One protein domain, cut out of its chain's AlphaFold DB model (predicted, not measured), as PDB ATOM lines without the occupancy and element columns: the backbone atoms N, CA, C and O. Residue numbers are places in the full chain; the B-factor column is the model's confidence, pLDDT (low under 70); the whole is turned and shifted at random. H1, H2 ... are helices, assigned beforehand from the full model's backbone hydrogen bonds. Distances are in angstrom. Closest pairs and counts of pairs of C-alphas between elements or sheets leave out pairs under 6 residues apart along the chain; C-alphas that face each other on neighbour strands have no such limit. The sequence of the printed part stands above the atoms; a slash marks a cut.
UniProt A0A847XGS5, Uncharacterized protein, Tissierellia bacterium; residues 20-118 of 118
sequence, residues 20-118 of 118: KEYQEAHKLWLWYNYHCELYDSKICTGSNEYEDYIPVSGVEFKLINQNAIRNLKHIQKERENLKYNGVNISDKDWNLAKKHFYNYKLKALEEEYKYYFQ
ATOM      1  N   LYS A  20     168.092 -90.300 108.509       90.81
ATOM      2  CA  LYS A  20     168.255 -89.164 109.431       90.81
ATOM      3  C   LYS A  20     168.377 -87.850 108.650       90.81
ATOM      4  O   LYS A  20     167.778 -86.846 109.015       90.81
ATOM      5  N   GLU A  21     169.099 -87.884 107.538       94.06
ATOM      6  CA  GLU A  21     169.296 -86.773 106.614       94.06
ATOM      7  C   GLU A  21     167.973 -86.292 106.014       94.06
ATOM      8  O   GLU A  21     167.693 -85.092 106.020       94.06
ATOM      9  N   TYR A  22     167.128 -87.214 105.542       93.50
ATOM     10  CA  TYR A  22     165.799 -86.853 105.069       93.50
ATOM     11  C   TYR A  22     164.956 -86.249 106.188       93.50
ATOM     12  O   TYR A  22     164.282 -85.250 105.961       93.50
ATOM     13  N   GLN A  23     164.954 -86.841 107.384       93.31
ATOM     14  CA  GLN A  23     164.132 -86.355 108.495       93.31
ATOM     15  C   GLN A  23     164.504 -84.922 108.884       93.31
ATOM     16  O   GLN A  23     163.622 -84.098 109.115       93.31
ATOM     17  N   GLU A  24     165.793 -84.591 108.891       95.94
ATOM     18  CA  GLU A  24     166.234 -83.218 109.126       95.94
ATOM     19  C   GLU A  24     165.863 -82.287 107.959       95.94
ATOM     20  O   GLU A  24     165.357 -81.188 108.183       95.94
ATOM     21  N   ALA A  25     165.993 -82.738 106.705       96.25
ATOM     22  CA  ALA A  25     165.508 -81.980 105.547       96.25
ATOM     23  C   ALA A  25     163.996 -81.710 105.621       96.25
ATOM     24  O   ALA A  25     163.533 -80.617 105.298       96.25
ATOM     25  N   HIS A  26     163.231 -82.704 106.067       95.19
ATOM     26  CA  HIS A  26     161.790 -82.641 106.254       95.19
ATOM     27  C   HIS A  26     161.413 -81.600 107.300       95.19
ATOM     28  O   HIS A  26     160.602 -80.729 107.012       95.19
ATOM     29  N   LYS A  27     162.049 -81.621 108.477       96.38
ATOM     30  CA  LYS A  27     161.833 -80.615 109.528       96.38
ATOM     31  C   LYS A  27     162.134 -79.198 109.040       96.38
ATOM     32  O   LYS A  27     161.358 -78.286 109.312       96.38
ATOM     33  N   LEU A  28     163.223 -79.011 108.292       97.81
ATOM     34  CA  LEU A  28     163.582 -77.706 107.730       97.81
ATOM     35  C   LEU A  28     162.534 -77.204 106.730       97.81
ATOM     36  O   LEU A  28     162.100 -76.056 106.816       97.81
ATOM     37  N   TRP A  29     162.081 -78.056 105.808       97.56
ATOM     38  CA  TRP A  29     161.033 -77.674 104.862       97.56
ATOM     39  C   TRP A  29     159.666 -77.486 105.525       97.56
ATOM     40  O   TRP A  29     158.944 -76.574 105.131       97.56
ATOM     41  N   LEU A  30     159.325 -78.279 106.540       97.00
ATOM     42  CA  LEU A  30     158.115 -78.096 107.341       97.00
ATOM     43  C   LEU A  30     158.123 -76.726 108.018       97.00
ATOM     44  O   LEU A  30     157.168 -75.967 107.883       97.00
ATOM     45  N   TRP A  31     159.236 -76.376 108.671       97.69
ATOM     46  CA  TRP A  31     159.418 -75.061 109.276       97.69
ATOM     47  C   TRP A  31     159.250 -73.952 108.237       97.69
ATOM     48  O   TRP A  31     158.468 -73.028 108.441       97.69
ATOM     49  N   TYR A  32     159.921 -74.061 107.089       98.06
ATOM     50  CA  TYR A  32     159.821 -73.059 106.030       98.06
ATOM     51  C   TYR A  32     158.386 -72.853 105.548       98.06
ATOM     52  O   TYR A  32     157.921 -71.717 105.517       98.06
ATOM     53  N   ASN A  33     157.690 -73.930 105.175       96.94
ATOM     54  CA  ASN A  33     156.350 -73.817 104.607       96.94
ATOM     55  C   ASN A  33     155.364 -73.303 105.655       96.94
ATOM     56  O   ASN A  33     154.602 -72.390 105.357       96.94
ATOM     57  N   TYR A  34     155.433 -73.809 106.892       96.12
ATOM     58  CA  TYR A  34     154.572 -73.347 107.979       96.12
ATOM     59  C   TYR A  34     154.736 -71.844 108.240       96.12
ATOM     60  O   TYR A  34     153.752 -71.112 108.276       96.12
ATOM     61  N   HIS A  35     155.974 -71.355 108.364       96.38
ATOM     62  CA  HIS A  35     156.238 -69.937 108.637       96.38
ATOM     63  C   HIS A  35     155.985 -69.020 107.432       96.38
ATOM     64  O   HIS A  35     155.751 -67.824 107.618       96.38
ATOM     65  N   CYS A  36     156.031 -69.542 106.204       95.69
ATOM     66  CA  CYS A  36     155.574 -68.813 105.020       95.69
ATOM     67  C   CYS A  36     154.048 -68.697 105.018       95.69
ATOM     68  O   CYS A  36     153.544 -67.582 105.057       95.69
ATOM     69  N   GLU A  37     153.323 -69.812 105.092       95.06
ATOM     70  CA  GLU A  37     151.855 -69.822 105.074       95.06
ATOM     71  C   GLU A  37     151.259 -69.004 106.233       95.06
ATOM     72  O   GLU A  37     150.350 -68.199 106.043       95.06
ATOM     73  N   LEU A  38     151.830 -69.118 107.436       94.62
ATOM     74  CA  LEU A  38     151.392 -68.341 108.597       94.62
ATOM     75  C   LEU A  38     151.558 -66.829 108.378       94.62
ATOM     76  O   LEU A  38     150.707 -66.035 108.774       94.62
ATOM     77  N   TYR A  39     152.669 -66.416 107.766       95.06
ATOM     78  CA  TYR A  39     152.922 -65.008 107.473       95.06
ATOM     79  C   TYR A  39     152.026 -64.502 106.342       95.06
ATOM     80  O   TYR A  39     151.466 -63.413 106.447       95.06
ATOM     81  N   ASP A  40     151.874 -65.291 105.285       93.75
ATOM     82  CA  ASP A  40     151.105 -64.929 104.101       93.75
ATOM     83  C   ASP A  40     149.613 -64.801 104.442       93.75
ATOM     84  O   ASP A  40     148.995 -63.810 104.048       93.75
ATOM     85  N   SER A  41     149.072 -65.705 105.270       93.44
ATOM     86  CA  SER A  41     147.716 -65.604 105.837       93.44
ATOM     87  C   SER A  41     147.526 -64.276 106.570       93.44
ATOM     88  O   SER A  41     146.607 -63.510 106.267       93.44
ATOM     89  N   LYS A  42     148.475 -63.933 107.451       93.62
ATOM     90  CA  LYS A  42     148.443 -62.692 108.231       93.62
ATOM     91  C   LYS A  42     148.526 -61.437 107.377       93.62
ATOM     92  O   LYS A  42     147.867 -60.448 107.687       93.62
ATOM     93  N   ILE A  43     149.353 -61.449 106.338       93.94
ATOM     94  CA  ILE A  43     149.513 -60.305 105.439       93.94
ATOM     95  C   ILE A  43     148.272 -60.106 104.572       93.94
ATOM     96  O   ILE A  43     147.836 -58.971 104.413       93.94
ATOM     97  N   CYS A  44     147.694 -61.185 104.045       90.81
ATOM     98  CA  CYS A  44     146.554 -61.099 103.136       90.81
ATOM     99  C   CYS A  44     145.224 -60.849 103.861       90.81
ATOM    100  O   CYS A  44     144.364 -60.151 103.333       90.81
ATOM    101  N   THR A  45     145.031 -61.424 105.051       88.00
ATOM    102  CA  THR A  45     143.731 -61.401 105.753       88.00
ATOM    103  C   THR A  45     143.744 -60.568 107.036       88.00
ATOM    104  O   THR A  45     142.693 -60.287 107.606       88.00
ATOM    105  N   GLY A  46     144.925 -60.184 107.534       86.00
ATOM    106  CA  GLY A  46     145.083 -59.586 108.864       86.00
ATOM    107  C   GLY A  46     144.964 -60.590 110.021       86.00
ATOM    108  O   GLY A  46     145.145 -60.205 111.179       86.00
ATOM    109  N   SER A  47     144.699 -61.865 109.730       85.94
ATOM    110  CA  SER A  47     144.480 -62.948 110.694       85.94
ATOM    111  C   SER A  47     145.242 -64.219 110.285       85.94
ATOM    112  O   SER A  47     145.864 -64.248 109.232       85.94
ATOM    113  N   ASN A  48     145.225 -65.262 111.119       82.31
ATOM    114  CA  ASN A  48     145.830 -66.565 110.796       82.31
ATOM    115  C   ASN A  48     144.748 -67.622 110.516       82.31
ATOM    116  O   ASN A  48     144.840 -68.754 110.992       82.31
ATOM    117  N   GLU A  49     143.673 -67.236 109.833       79.69
ATOM    118  CA  GLU A  49     142.577 -68.148 109.516       79.69
ATOM    119  C   GLU A  49     142.984 -69.159 108.430       79.69
ATOM    120  O   GLU A  49     143.817 -68.882 107.562       79.69
ATOM    121  N   TYR A  50     142.404 -70.363 108.494       79.50
ATOM    122  CA  TYR A  50     142.719 -71.489 107.601       79.50
ATOM    123  C   TYR A  50     142.030 -71.398 106.230       79.50
ATOM    124  O   TYR A  50     141.646 -72.421 105.659       79.50
ATOM    125  N   GLU A  51     141.836 -70.189 105.720       76.75
ATOM    126  CA  GLU A  51     141.182 -69.952 104.437       76.75
ATOM    127  C   GLU A  51     142.198 -69.825 103.300       76.75
ATOM    128  O   GLU A  51     143.406 -69.707 103.518       76.75
ATOM    129  N   ASP A  52     141.706 -69.858 102.063       82.94
ATOM    130  CA  ASP A  52     142.527 -69.493 100.919       82.94
ATOM    131  C   ASP A  52     142.732 -67.978 100.908       82.94
ATOM    132  O   ASP A  52     141.783 -67.198 100.844       82.94
ATOM    133  N   TYR A  53     143.993 -67.564 100.933       85.81
ATOM    134  CA  TYR A  53     144.383 -66.167 100.874       85.81
ATOM    135  C   TYR A  53     145.273 -65.908  99.662       85.81
ATOM    136  O   TYR A  53     146.108 -66.725  99.271       85.81
ATOM    137  N   ILE A  54     145.071 -64.748  99.046       87.00
ATOM    138  CA  ILE A  54     145.821 -64.296  97.878       87.00
ATOM    139  C   ILE A  54     146.149 -62.818  98.105       87.00
ATOM    140  O   ILE A  54     145.251 -62.072  98.498       87.00
ATOM    141  N   PRO A  55     147.393 -62.372  97.851       88.75
ATOM    142  CA  PRO A  55     147.726 -60.958  97.949       88.75
ATOM    143  C   PRO A  55     146.894 -60.145  96.954       88.75
ATOM    144  O   PRO A  55     146.892 -60.427  95.753       88.75
ATOM    145  N   VAL A  56     146.216 -59.110  97.447       91.50
ATOM    146  CA  VAL A  56     145.376 -58.202  96.652       91.50
ATOM    147  C   VAL A  56     146.136 -56.955  96.203       91.50
ATOM    148  O   VAL A  56     145.675 -56.224  95.325       91.50
ATOM    149  N   SER A  57     147.320 -56.712  96.771       93.00
ATOM    150  CA  SER A  57     148.168 -55.572  96.429       93.00
ATOM    151  C   SER A  57     149.603 -55.969  96.076       93.00
ATOM    152  O   SER A  57     150.167 -56.951  96.563       93.00
ATOM    153  N   GLY A  58     150.257 -55.139  95.255       94.62
ATOM    154  CA  GLY A  58     151.686 -55.298  94.960       94.62
ATOM    155  C   GLY A  58     152.580 -55.141  96.199       94.62
ATOM    156  O   GLY A  58     153.695 -55.663  96.227       94.62
ATOM    157  N   VAL A  59     152.091 -54.452  97.237       95.00
ATOM    158  CA  VAL A  59     152.788 -54.311  98.522       95.00
ATOM    159  C   VAL A  59     152.769 -55.631  99.288       95.00
ATOM    160  O   VAL A  59     153.836 -56.100  99.680       95.00
ATOM    161  N   GLU A  60     151.602 -56.261  99.440       94.44
ATOM    162  CA  GLU A  60     151.478 -57.589 100.063       94.44
ATOM    163  C   GLU A  60     152.334 -58.620  99.331       94.44
ATOM    164  O   GLU A  60     153.142 -59.307  99.953       94.44
ATOM    165  N   PHE A  61     152.254 -58.653  97.996       95.12
ATOM    166  CA  PHE A  61     153.067 -59.557  97.185       95.12
ATOM    167  C   PHE A  61     154.571 -59.363  97.431       95.12
ATOM    168  O   PHE A  61     155.334 -60.329  97.530       95.12
ATOM    169  N   LYS A  62     155.032 -58.114  97.560       96.75
ATOM    170  CA  LYS A  62     156.437 -57.817  97.866       96.75
ATOM    171  C   LYS A  62     156.830 -58.309  99.261       96.75
ATOM    172  O   LYS A  62     157.913 -58.876  99.402       96.75
ATOM    173  N   LEU A  63     155.981 -58.104 100.268       96.38
ATOM    174  CA  LEU A  63     156.234 -58.538 101.647       96.38
ATOM    175  C   LEU A  63     156.313 -60.064 101.757       96.38
ATOM    176  O   LEU A  63     157.263 -60.584 102.344       96.38
ATOM    177  N   ILE A  64     155.378 -60.773 101.123       95.75
ATOM    178  CA  ILE A  64     155.347 -62.240 101.052       95.75
ATOM    179  C   ILE A  64     156.643 -62.781 100.435       95.75
ATOM    180  O   ILE A  64     157.342 -63.594 101.040       95.75
ATOM    181  N   ASN A  65     157.053 -62.251  99.279       96.50
ATOM    182  CA  ASN A  65     158.296 -62.681  98.630       96.50
ATOM    183  C   ASN A  65     159.539 -62.403  99.483       96.50
ATOM    184  O   ASN A  65     160.459 -63.222  99.541       96.50
ATOM    185  N   GLN A  66     159.588 -61.253 100.160       97.56
ATOM    186  CA  GLN A  66     160.684 -60.934 101.075       97.56
ATOM    187  C   GLN A  66     160.746 -61.922 102.246       97.56
ATOM    188  O   GLN A  66     161.840 -62.362 102.610       97.56
ATOM    189  N   ASN A  67     159.593 -62.299 102.801       97.38
ATOM    190  CA  ASN A  67     159.502 -63.299 103.858       97.38
ATOM    191  C   ASN A  67     159.959 -64.683 103.376       97.38
ATOM    192  O   ASN A  67     160.825 -65.285 104.011       97.38
ATOM    193  N   ALA A  68     159.479 -65.136 102.216       97.06
ATOM    194  CA  ALA A  68     159.888 -66.404 101.618       97.06
ATOM    195  C   ALA A  68     161.409 -66.466 101.389       97.06
ATOM    196  O   ALA A  68     162.070 -67.420 101.796       97.06
ATOM    197  N   ILE A  69     162.013 -65.411 100.829       98.19
ATOM    198  CA  ILE A  69     163.472 -65.341 100.634       98.19
ATOM    199  C   ILE A  69     164.214 -65.401 101.975       98.19
ATOM    200  O   ILE A  69     165.236 -66.082 102.090       98.19
ATOM    201  N   ARG A  70     163.727 -64.684 102.993       98.06
ATOM    202  CA  ARG A  70     164.327 -64.686 104.333       98.06
ATOM    203  C   ARG A  70     164.282 -66.080 104.960       98.06
ATOM    204  O   ARG A  70     165.308 -66.550 105.447       98.06
ATOM    205  N   ASN A  71     163.132 -66.745 104.906       98.06
ATOM    206  CA  ASN A  71     162.950 -68.084 105.461       98.06
ATOM    207  C   ASN A  71     163.775 -69.125 104.694       98.06
ATOM    208  O   ASN A  71     164.370 -70.008 105.310       98.06
ATOM    209  N   LEU A  72     163.900 -68.990 103.370       98.06
ATOM    210  CA  LEU A  72     164.742 -69.874 102.565       98.06
ATOM    211  C   LEU A  72     166.215 -69.763 102.975       98.06
ATOM    212  O   LEU A  72     166.880 -70.775 103.185       98.06
ATOM    213  N   LYS A  73     166.719 -68.532 103.144       98.44
ATOM    214  CA  LYS A  73     168.086 -68.296 103.635       98.44
ATOM    215  C   LYS A  73     168.303 -68.896 105.022       98.44
ATOM    216  O   LYS A  73     169.377 -69.429 105.285       98.44
ATOM    217  N   HIS A  74     167.299 -68.819 105.895       98.19
ATOM    218  CA  HIS A  74     167.365 -69.426 107.222       98.19
ATOM    219  C   HIS A  74     167.545 -70.945 107.134       98.19
ATOM    220  O   HIS A  74     168.544 -71.459 107.631       98.19
ATOM    221  N   ILE A  75     166.662 -71.659 106.427       98.12
ATOM    222  CA  ILE A  75     166.760 -73.126 106.345       98.12
ATOM    223  C   ILE A  75     168.012 -73.600 105.595       98.12
ATOM    224  O   ILE A  75     168.533 -74.672 105.884       98.12
ATOM    225  N   GLN A  76     168.529 -72.802 104.651       98.06
ATOM    226  CA  GLN A  76     169.806 -73.078 103.987       98.06
ATOM    227  C   GLN A  76     170.977 -72.971 104.963       98.06
ATOM    228  O   GLN A  76     171.852 -73.832 104.964       98.06
ATOM    229  N   LYS A  77     170.980 -71.949 105.824       98.25
ATOM    230  CA  LYS A  77     171.991 -71.809 106.873       98.25
ATOM    231  C   LYS A  77     171.937 -72.983 107.852       98.25
ATOM    232  O   LYS A  77     172.980 -73.538 108.181       98.25
ATOM    233  N   GLU A  78     170.742 -73.399 108.267       98.06
ATOM    234  CA  GLU A  78     170.591 -74.555 109.157       98.06
ATOM    235  C   GLU A  78     171.019 -75.870 108.496       98.06
ATOM    236  O   GLU A  78     171.666 -76.696 109.137       98.06
ATOM    237  N   ARG A  79     170.765 -76.046 107.191       97.44
ATOM    238  CA  ARG A  79     171.298 -77.182 106.423       97.44
ATOM    239  C   ARG A  79     172.830 -77.232 106.466       97.44
ATOM    240  O   ARG A  79     173.393 -78.307 106.662       97.44
ATOM    241  N   GLU A  80     173.509 -76.095 106.311       97.38
ATOM    242  CA  GLU A  80     174.974 -76.040 106.424       97.38
ATOM    243  C   GLU A  80     175.449 -76.309 107.862       97.38
ATOM    244  O   GLU A  80     176.399 -77.065 108.059       97.38
ATOM    245  N   ASN A  81     174.764 -75.779 108.880       97.62
ATOM    246  CA  ASN A  81     175.073 -76.078 110.286       97.62
ATOM    247  C   ASN A  81     174.983 -77.585 110.579       97.62
ATOM    248  O   ASN A  81     175.870 -78.158 111.212       97.62
ATOM    249  N   LEU A  82     173.935 -78.249 110.085       97.00
ATOM    250  CA  LEU A  82     173.757 -79.695 110.216       97.00
ATOM    251  C   LEU A  82     174.902 -80.477 109.569       97.00
ATOM    252  O   LEU A  82     175.387 -81.446 110.155       97.00
ATOM    253  N   LYS A  83     175.390 -80.017 108.414       95.81
ATOM    254  CA  LYS A  83     176.549 -80.606 107.738       95.81
ATOM    255  C   LYS A  83     177.817 -80.511 108.588       95.81
ATOM    256  O   LYS A  83     178.527 -81.508 108.701       95.81
ATOM    257  N   TYR A  84     178.074 -79.372 109.239       94.75
ATOM    258  CA  TYR A  84     179.182 -79.240 110.200       94.75
ATOM    259  C   TYR A  84     179.034 -80.179 111.407       94.75
ATOM    260  O   TYR A  84     180.034 -80.667 111.929       94.75
ATOM    261  N   ASN A  85     177.798 -80.497 111.794       94.31
ATOM    262  CA  ASN A  85     177.473 -81.438 112.869       94.31
ATOM    263  C   ASN A  85     177.398 -82.909 112.404       94.31
ATOM    264  O   ASN A  85     176.920 -83.772 113.142       94.31
ATOM    265  N   GLY A  86     177.850 -83.209 111.181       94.25
ATOM    266  CA  GLY A  86     177.934 -84.570 110.644       94.25
ATOM    267  C   GLY A  86     176.651 -85.105 110.001       94.25
ATOM    268  O   GLY A  86     176.611 -86.276 109.635       94.25
ATOM    269  N   VAL A  87     175.611 -84.283 109.832       95.56
ATOM    270  CA  VAL A  87     174.386 -84.645 109.100       95.56
ATOM    271  C   VAL A  87     174.444 -84.036 107.703       95.56
ATOM    272  O   VAL A  87     174.120 -82.867 107.496       95.56
ATOM    273  N   ASN A  88     174.874 -84.827 106.723       95.62
ATOM    274  CA  ASN A  88     175.029 -84.358 105.349       95.62
ATOM    275  C   ASN A  88     173.760 -84.607 104.521       95.62
ATOM    276  O   ASN A  88     173.606 -85.658 103.901       95.62
ATOM    277  N   ILE A  89     172.859 -83.625 104.492       95.94
ATOM    278  CA  ILE A  89     171.622 -83.699 103.706       95.94
ATOM    279  C   ILE A  89     171.946 -83.656 102.210       95.94
ATOM    280  O   ILE A  89     172.358 -82.616 101.685       95.94
ATOM    281  N   SER A  90     171.705 -84.768 101.510       94.25
ATOM    282  CA  SER A  90     171.895 -84.857 100.061       94.25
ATOM    283  C   SER A  90     170.906 -83.965  99.300       94.25
ATOM    284  O   SER A  90     169.808 -83.673  99.778       94.25
ATOM    285  N   ASP A  91     171.246 -83.564  98.073       93.88
ATOM    286  CA  ASP A  91     170.305 -82.814  97.227       93.88
ATOM    287  C   ASP A  91     169.060 -83.633  96.870       93.88
ATOM    288  O   ASP A  91     167.984 -83.069  96.656       93.88
ATOM    289  N   LYS A  92     169.175 -84.966  96.837       93.50
ATOM    290  CA  LYS A  92     168.030 -85.858  96.646       93.50
ATOM    291  C   LYS A  92     167.060 -85.738  97.820       93.50
ATOM    292  O   LYS A  92     165.880 -85.479  97.589       93.50
ATOM    293  N   ASP A  93     167.554 -85.868  99.050       93.62
ATOM    294  CA  ASP A  93     166.730 -85.785 100.263       93.62
ATOM    295  C   ASP A  93     166.135 -84.388 100.433       93.62
ATOM    296  O   ASP A  93     164.944 -84.247 100.707       93.62
ATOM    297  N   TRP A  94     166.934 -83.354 100.165       95.56
ATOM    298  CA  TRP A  94     166.492 -81.964 100.185       95.56
ATOM    299  C   TRP A  94     165.318 -81.710  99.235       95.56
ATOM    300  O   TRP A  94     164.312 -81.117  99.624       95.56
ATOM    301  N   ASN A  95     165.422 -82.175  97.988       93.50
ATOM    302  CA  ASN A  95     164.372 -81.985  96.990       93.50
ATOM    303  C   ASN A  95     163.155 -82.882  97.237       93.50
ATOM    304  O   ASN A  95     162.032 -82.474  96.938       93.50
ATOM    305  N   LEU A  96     163.350 -84.087  97.775       91.62
ATOM    306  CA  LEU A  96     162.249 -84.977  98.129       91.62
ATOM    307  C   LEU A  96     161.429 -84.398  99.290       91.62
ATOM    308  O   LEU A  96     160.204 -84.360  99.208       91.62
ATOM    309  N   ALA A  97     162.095 -83.880 100.326       92.62
ATOM    310  CA  ALA A  97     161.448 -83.180 101.434       92.62
ATOM    311  C   ALA A  97     160.717 -81.912 100.963       92.62
ATOM    312  O   ALA A  97     159.558 -81.709 101.316       92.62
ATOM    313  N   LYS A  98     161.335 -81.112 100.079       94.31
ATOM    314  CA  LYS A  98     160.688 -79.937  99.471       94.31
ATOM    315  C   LYS A  98     159.362 -80.288  98.795       94.31
ATOM    316  O   LYS A  98     158.371 -79.587  98.970       94.31
ATOM    317  N   LYS A  99     159.353 -81.359  97.993       91.06
ATOM    318  CA  LYS A  99     158.162 -81.804  97.254       91.06
ATOM    319  C   LYS A  99     157.037 -82.263  98.176       91.06
ATOM    320  O   LYS A  99     155.882 -82.131  97.790       91.06
ATOM    321  N   HIS A 100     157.363 -82.778  99.362       89.31
ATOM    322  CA  HIS A 100     156.375 -83.299 100.306       89.31
ATOM    323  C   HIS A 100     155.342 -82.238 100.705       89.31
ATOM    324  O   HIS A 100     154.149 -82.514 100.692       89.31
ATOM    325  N   PHE A 101     155.800 -81.009 100.949       89.06
ATOM    326  CA  PHE A 101     154.968 -79.918 101.459       89.06
ATOM    327  C   PHE A 101     154.399 -78.986 100.390       89.06
ATOM    328  O   PHE A 101     153.706 -78.036 100.730       89.06
ATOM    329  N   TYR A 102     154.666 -79.234  99.105       81.19
ATOM    330  CA  TYR A 102     154.336 -78.292  98.027       81.19
ATOM    331  C   TYR A 102     152.847 -77.895  97.967       81.19
ATOM    332  O   TYR A 102     152.536 -76.774  97.583       81.19
ATOM    333  N   ASN A 103     151.945 -78.796  98.368       82.94
ATOM    334  CA  ASN A 103     150.494 -78.570  98.353       82.94
ATOM    335  C   ASN A 103     149.886 -78.419  99.753       82.94
ATOM    336  O   ASN A 103     148.663 -78.437  99.896       82.94
ATOM    337  N   TYR A 104     150.712 -78.355 100.796       89.19
ATOM    338  CA  TYR A 104     150.205 -78.281 102.155       89.19
ATOM    339  C   TYR A 104     149.758 -76.853 102.453       89.19
ATOM    340  O   TYR A 104     150.476 -75.898 102.172       89.19
ATOM    341  N   LYS A 105     148.571 -76.731 103.045       89.94
ATOM    342  CA  LYS A 105     148.017 -75.468 103.538       89.94
ATOM    343  C   LYS A 105     148.280 -75.319 105.028       89.94
ATOM    344  O   LYS A 105     148.554 -76.312 105.710       89.94
ATOM    345  N   LEU A 106     148.128 -74.095 105.535       90.94
ATOM    346  CA  LEU A 106     148.425 -73.721 106.921       90.94
ATOM    347  C   LEU A 106     147.971 -74.753 107.969       90.94
ATOM    348  O   LEU A 106     148.772 -75.139 108.815       90.94
ATOM    349  N   LYS A 107     146.732 -75.259 107.885       91.75
ATOM    350  CA  LYS A 107     146.210 -76.246 108.845       91.75
ATOM    351  C   LYS A 107     147.013 -77.554 108.867       91.75
ATOM    352  O   LYS A 107     147.413 -78.006 109.934       91.75
ATOM    353  N   ALA A 108     147.265 -78.146 107.698       92.25
ATOM    354  CA  ALA A 108     148.016 -79.399 107.594       92.25
ATOM    355  C   ALA A 108     149.475 -79.215 108.042       92.25
ATOM    356  O   ALA A 108     150.040 -80.074 108.714       92.25
ATOM    357  N   LEU A 109     150.071 -78.063 107.713       93.88
ATOM    358  CA  LEU A 109     151.413 -77.709 108.178       93.88
ATOM    359  C   LEU A 109     151.462 -77.550 109.692       93.88
ATOM    360  O   LEU A 109     152.415 -78.004 110.306       93.88
ATOM    361  N   GLU A 110     150.459 -76.920 110.299       94.50
ATOM    362  CA  GLU A 110     150.413 -76.728 111.746       94.50
ATOM    363  C   GLU A 110     150.287 -78.059 112.496       94.50
ATOM    364  O   GLU A 110     150.967 -78.259 113.502       94.50
ATOM    365  N   GLU A 111     149.449 -78.977 112.010       93.38
ATOM    366  CA  GLU A 111     149.294 -80.318 112.588       93.38
ATOM    367  C   GLU A 111     150.626 -81.084 112.588       93.38
ATOM    368  O   GLU A 111     151.039 -81.614 113.623       93.38
ATOM    369  N   GLU A 112     151.354 -81.070 111.469       92.94
ATOM    370  CA  GLU A 112     152.692 -81.663 111.408       92.94
ATOM    371  C   GLU A 112     153.722 -80.903 112.249       92.94
ATOM    372  O   GLU A 112     154.568 -81.513 112.906       92.94
ATOM    373  N   TYR A 113     153.670 -79.570 112.251       93.25
ATOM    374  CA  TYR A 113     154.602 -78.741 113.010       93.25
ATOM    375  C   TYR A 113     154.495 -79.030 114.507       93.25
ATOM    376  O   TYR A 113     155.516 -79.179 115.177       93.25
ATOM    377  N   LYS A 114     153.270 -79.189 115.020       92.88
ATOM    378  CA  LYS A 114     153.020 -79.605 116.404       92.88
ATOM    379  C   LYS A 114     153.670 -80.950 116.705       92.88
ATOM    380  O   LYS A 114     154.351 -81.060 117.708       92.88
ATOM    381  N   TYR A 115     153.551 -81.931 115.813       90.38
ATOM    382  CA  TYR A 115     154.155 -83.250 116.017       90.38
ATOM    383  C   TYR A 115     155.693 -83.223 116.122       90.38
ATOM    384  O   TYR A 115     156.274 -84.001 116.876       90.38
ATOM    385  N   TYR A 116     156.371 -82.357 115.360       86.81
ATOM    386  CA  TYR A 116     157.840 -82.323 115.323       86.81
ATOM    387  C   TYR A 116     158.489 -81.325 116.291       86.81
ATOM    388  O   TYR A 116     159.675 -81.484 116.595       86.81
ATOM    389  N   PHE A 117     157.767 -80.287 116.723       87.12
ATOM    390  CA  PHE A 117     158.344 -79.140 117.434       87.12
ATOM    391  C   PHE A 117     157.643 -78.779 118.756       87.12
ATOM    392  O   PHE A 117     158.100 -77.840 119.414       87.12
ATOM    393  N   GLN A 118     156.571 -79.476 119.156       80.75
ATOM    394  CA  GLN A 118     155.863 -79.276 120.431       80.75
ATOM    395  C   GLN A 118     155.691 -80.598 121.180       80.75
ATOM    396  O   GLN A 118     155.825 -80.561 122.423       80.75
TER     397      GLN A 118
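What this domain is: This is residues 20 to 118 of the 118 residues of an uncharacterized protein of Tissierellia bacterium (UniProt A0A847XGS5). A long helical hairpin makes the length of this domain: H2 and H1 run side by side in opposite ways, and two short helices, H3 and H4, pack on H1, with H4 on the side away from H2. The loop of residues 46 to 57 joins the two long helices at one end. The printed part has 99 residues with four named helices, in the order H1, H2, H3, H4, and no named strand; its class is all helix. It is compact, with a radius of gyration of the C-alphas of 14.3 A, and elongated, spanning 43 by 25 by 22 A.

Where its parts are: Find C-alpha 58 at (151.686, -55.298, 94.960); from there the longest helix, H2, runs 39.5 A through residues 58 to 84. H1, residues 20 to 45, starts at C-alpha 20, (168.255, -89.164, 109.431), and is 37.2 A long. Look next at H3, residues 91 to 100, 14.3 A, and H4, residues 106 to 117, 15.4 A, ending at C-alpha 117, (158.344, -79.140, 117.434).

How they stand to each other: Start at the hub, H1, which touches the three other helices. H1 and H2 form a hairpin, opposite ways at a shallow tilt of 18 degrees; their closest C-alphas, Leu 28 and Ile 75, are 5.7 A apart. With residues 21 to 29 alone H1 touches H3, the same way at a steep tilt of 43 degrees; the closest C-alphas are His 26 and Ala 97, 4.9 A. With residues 27 to 38 alone it touches H4, opposite ways at a steep tilt of 42 degrees; the closest C-alphas are Tyr 34 and Leu 109, 5.4 A. H2 is apart from H3 and H4, and H3 from H4. In each of the four helices every O i to N i+4 pair is within hydrogen-bond range.

The domain as a whole: The C-alphas farthest apart are Val 56 and Gly 86, 44.2 A. The printed part has no cut; the link from H1 to H2 is long, H2 to H3 short, H3 to H4 tight. No printed residue is under 70 in pLDDT.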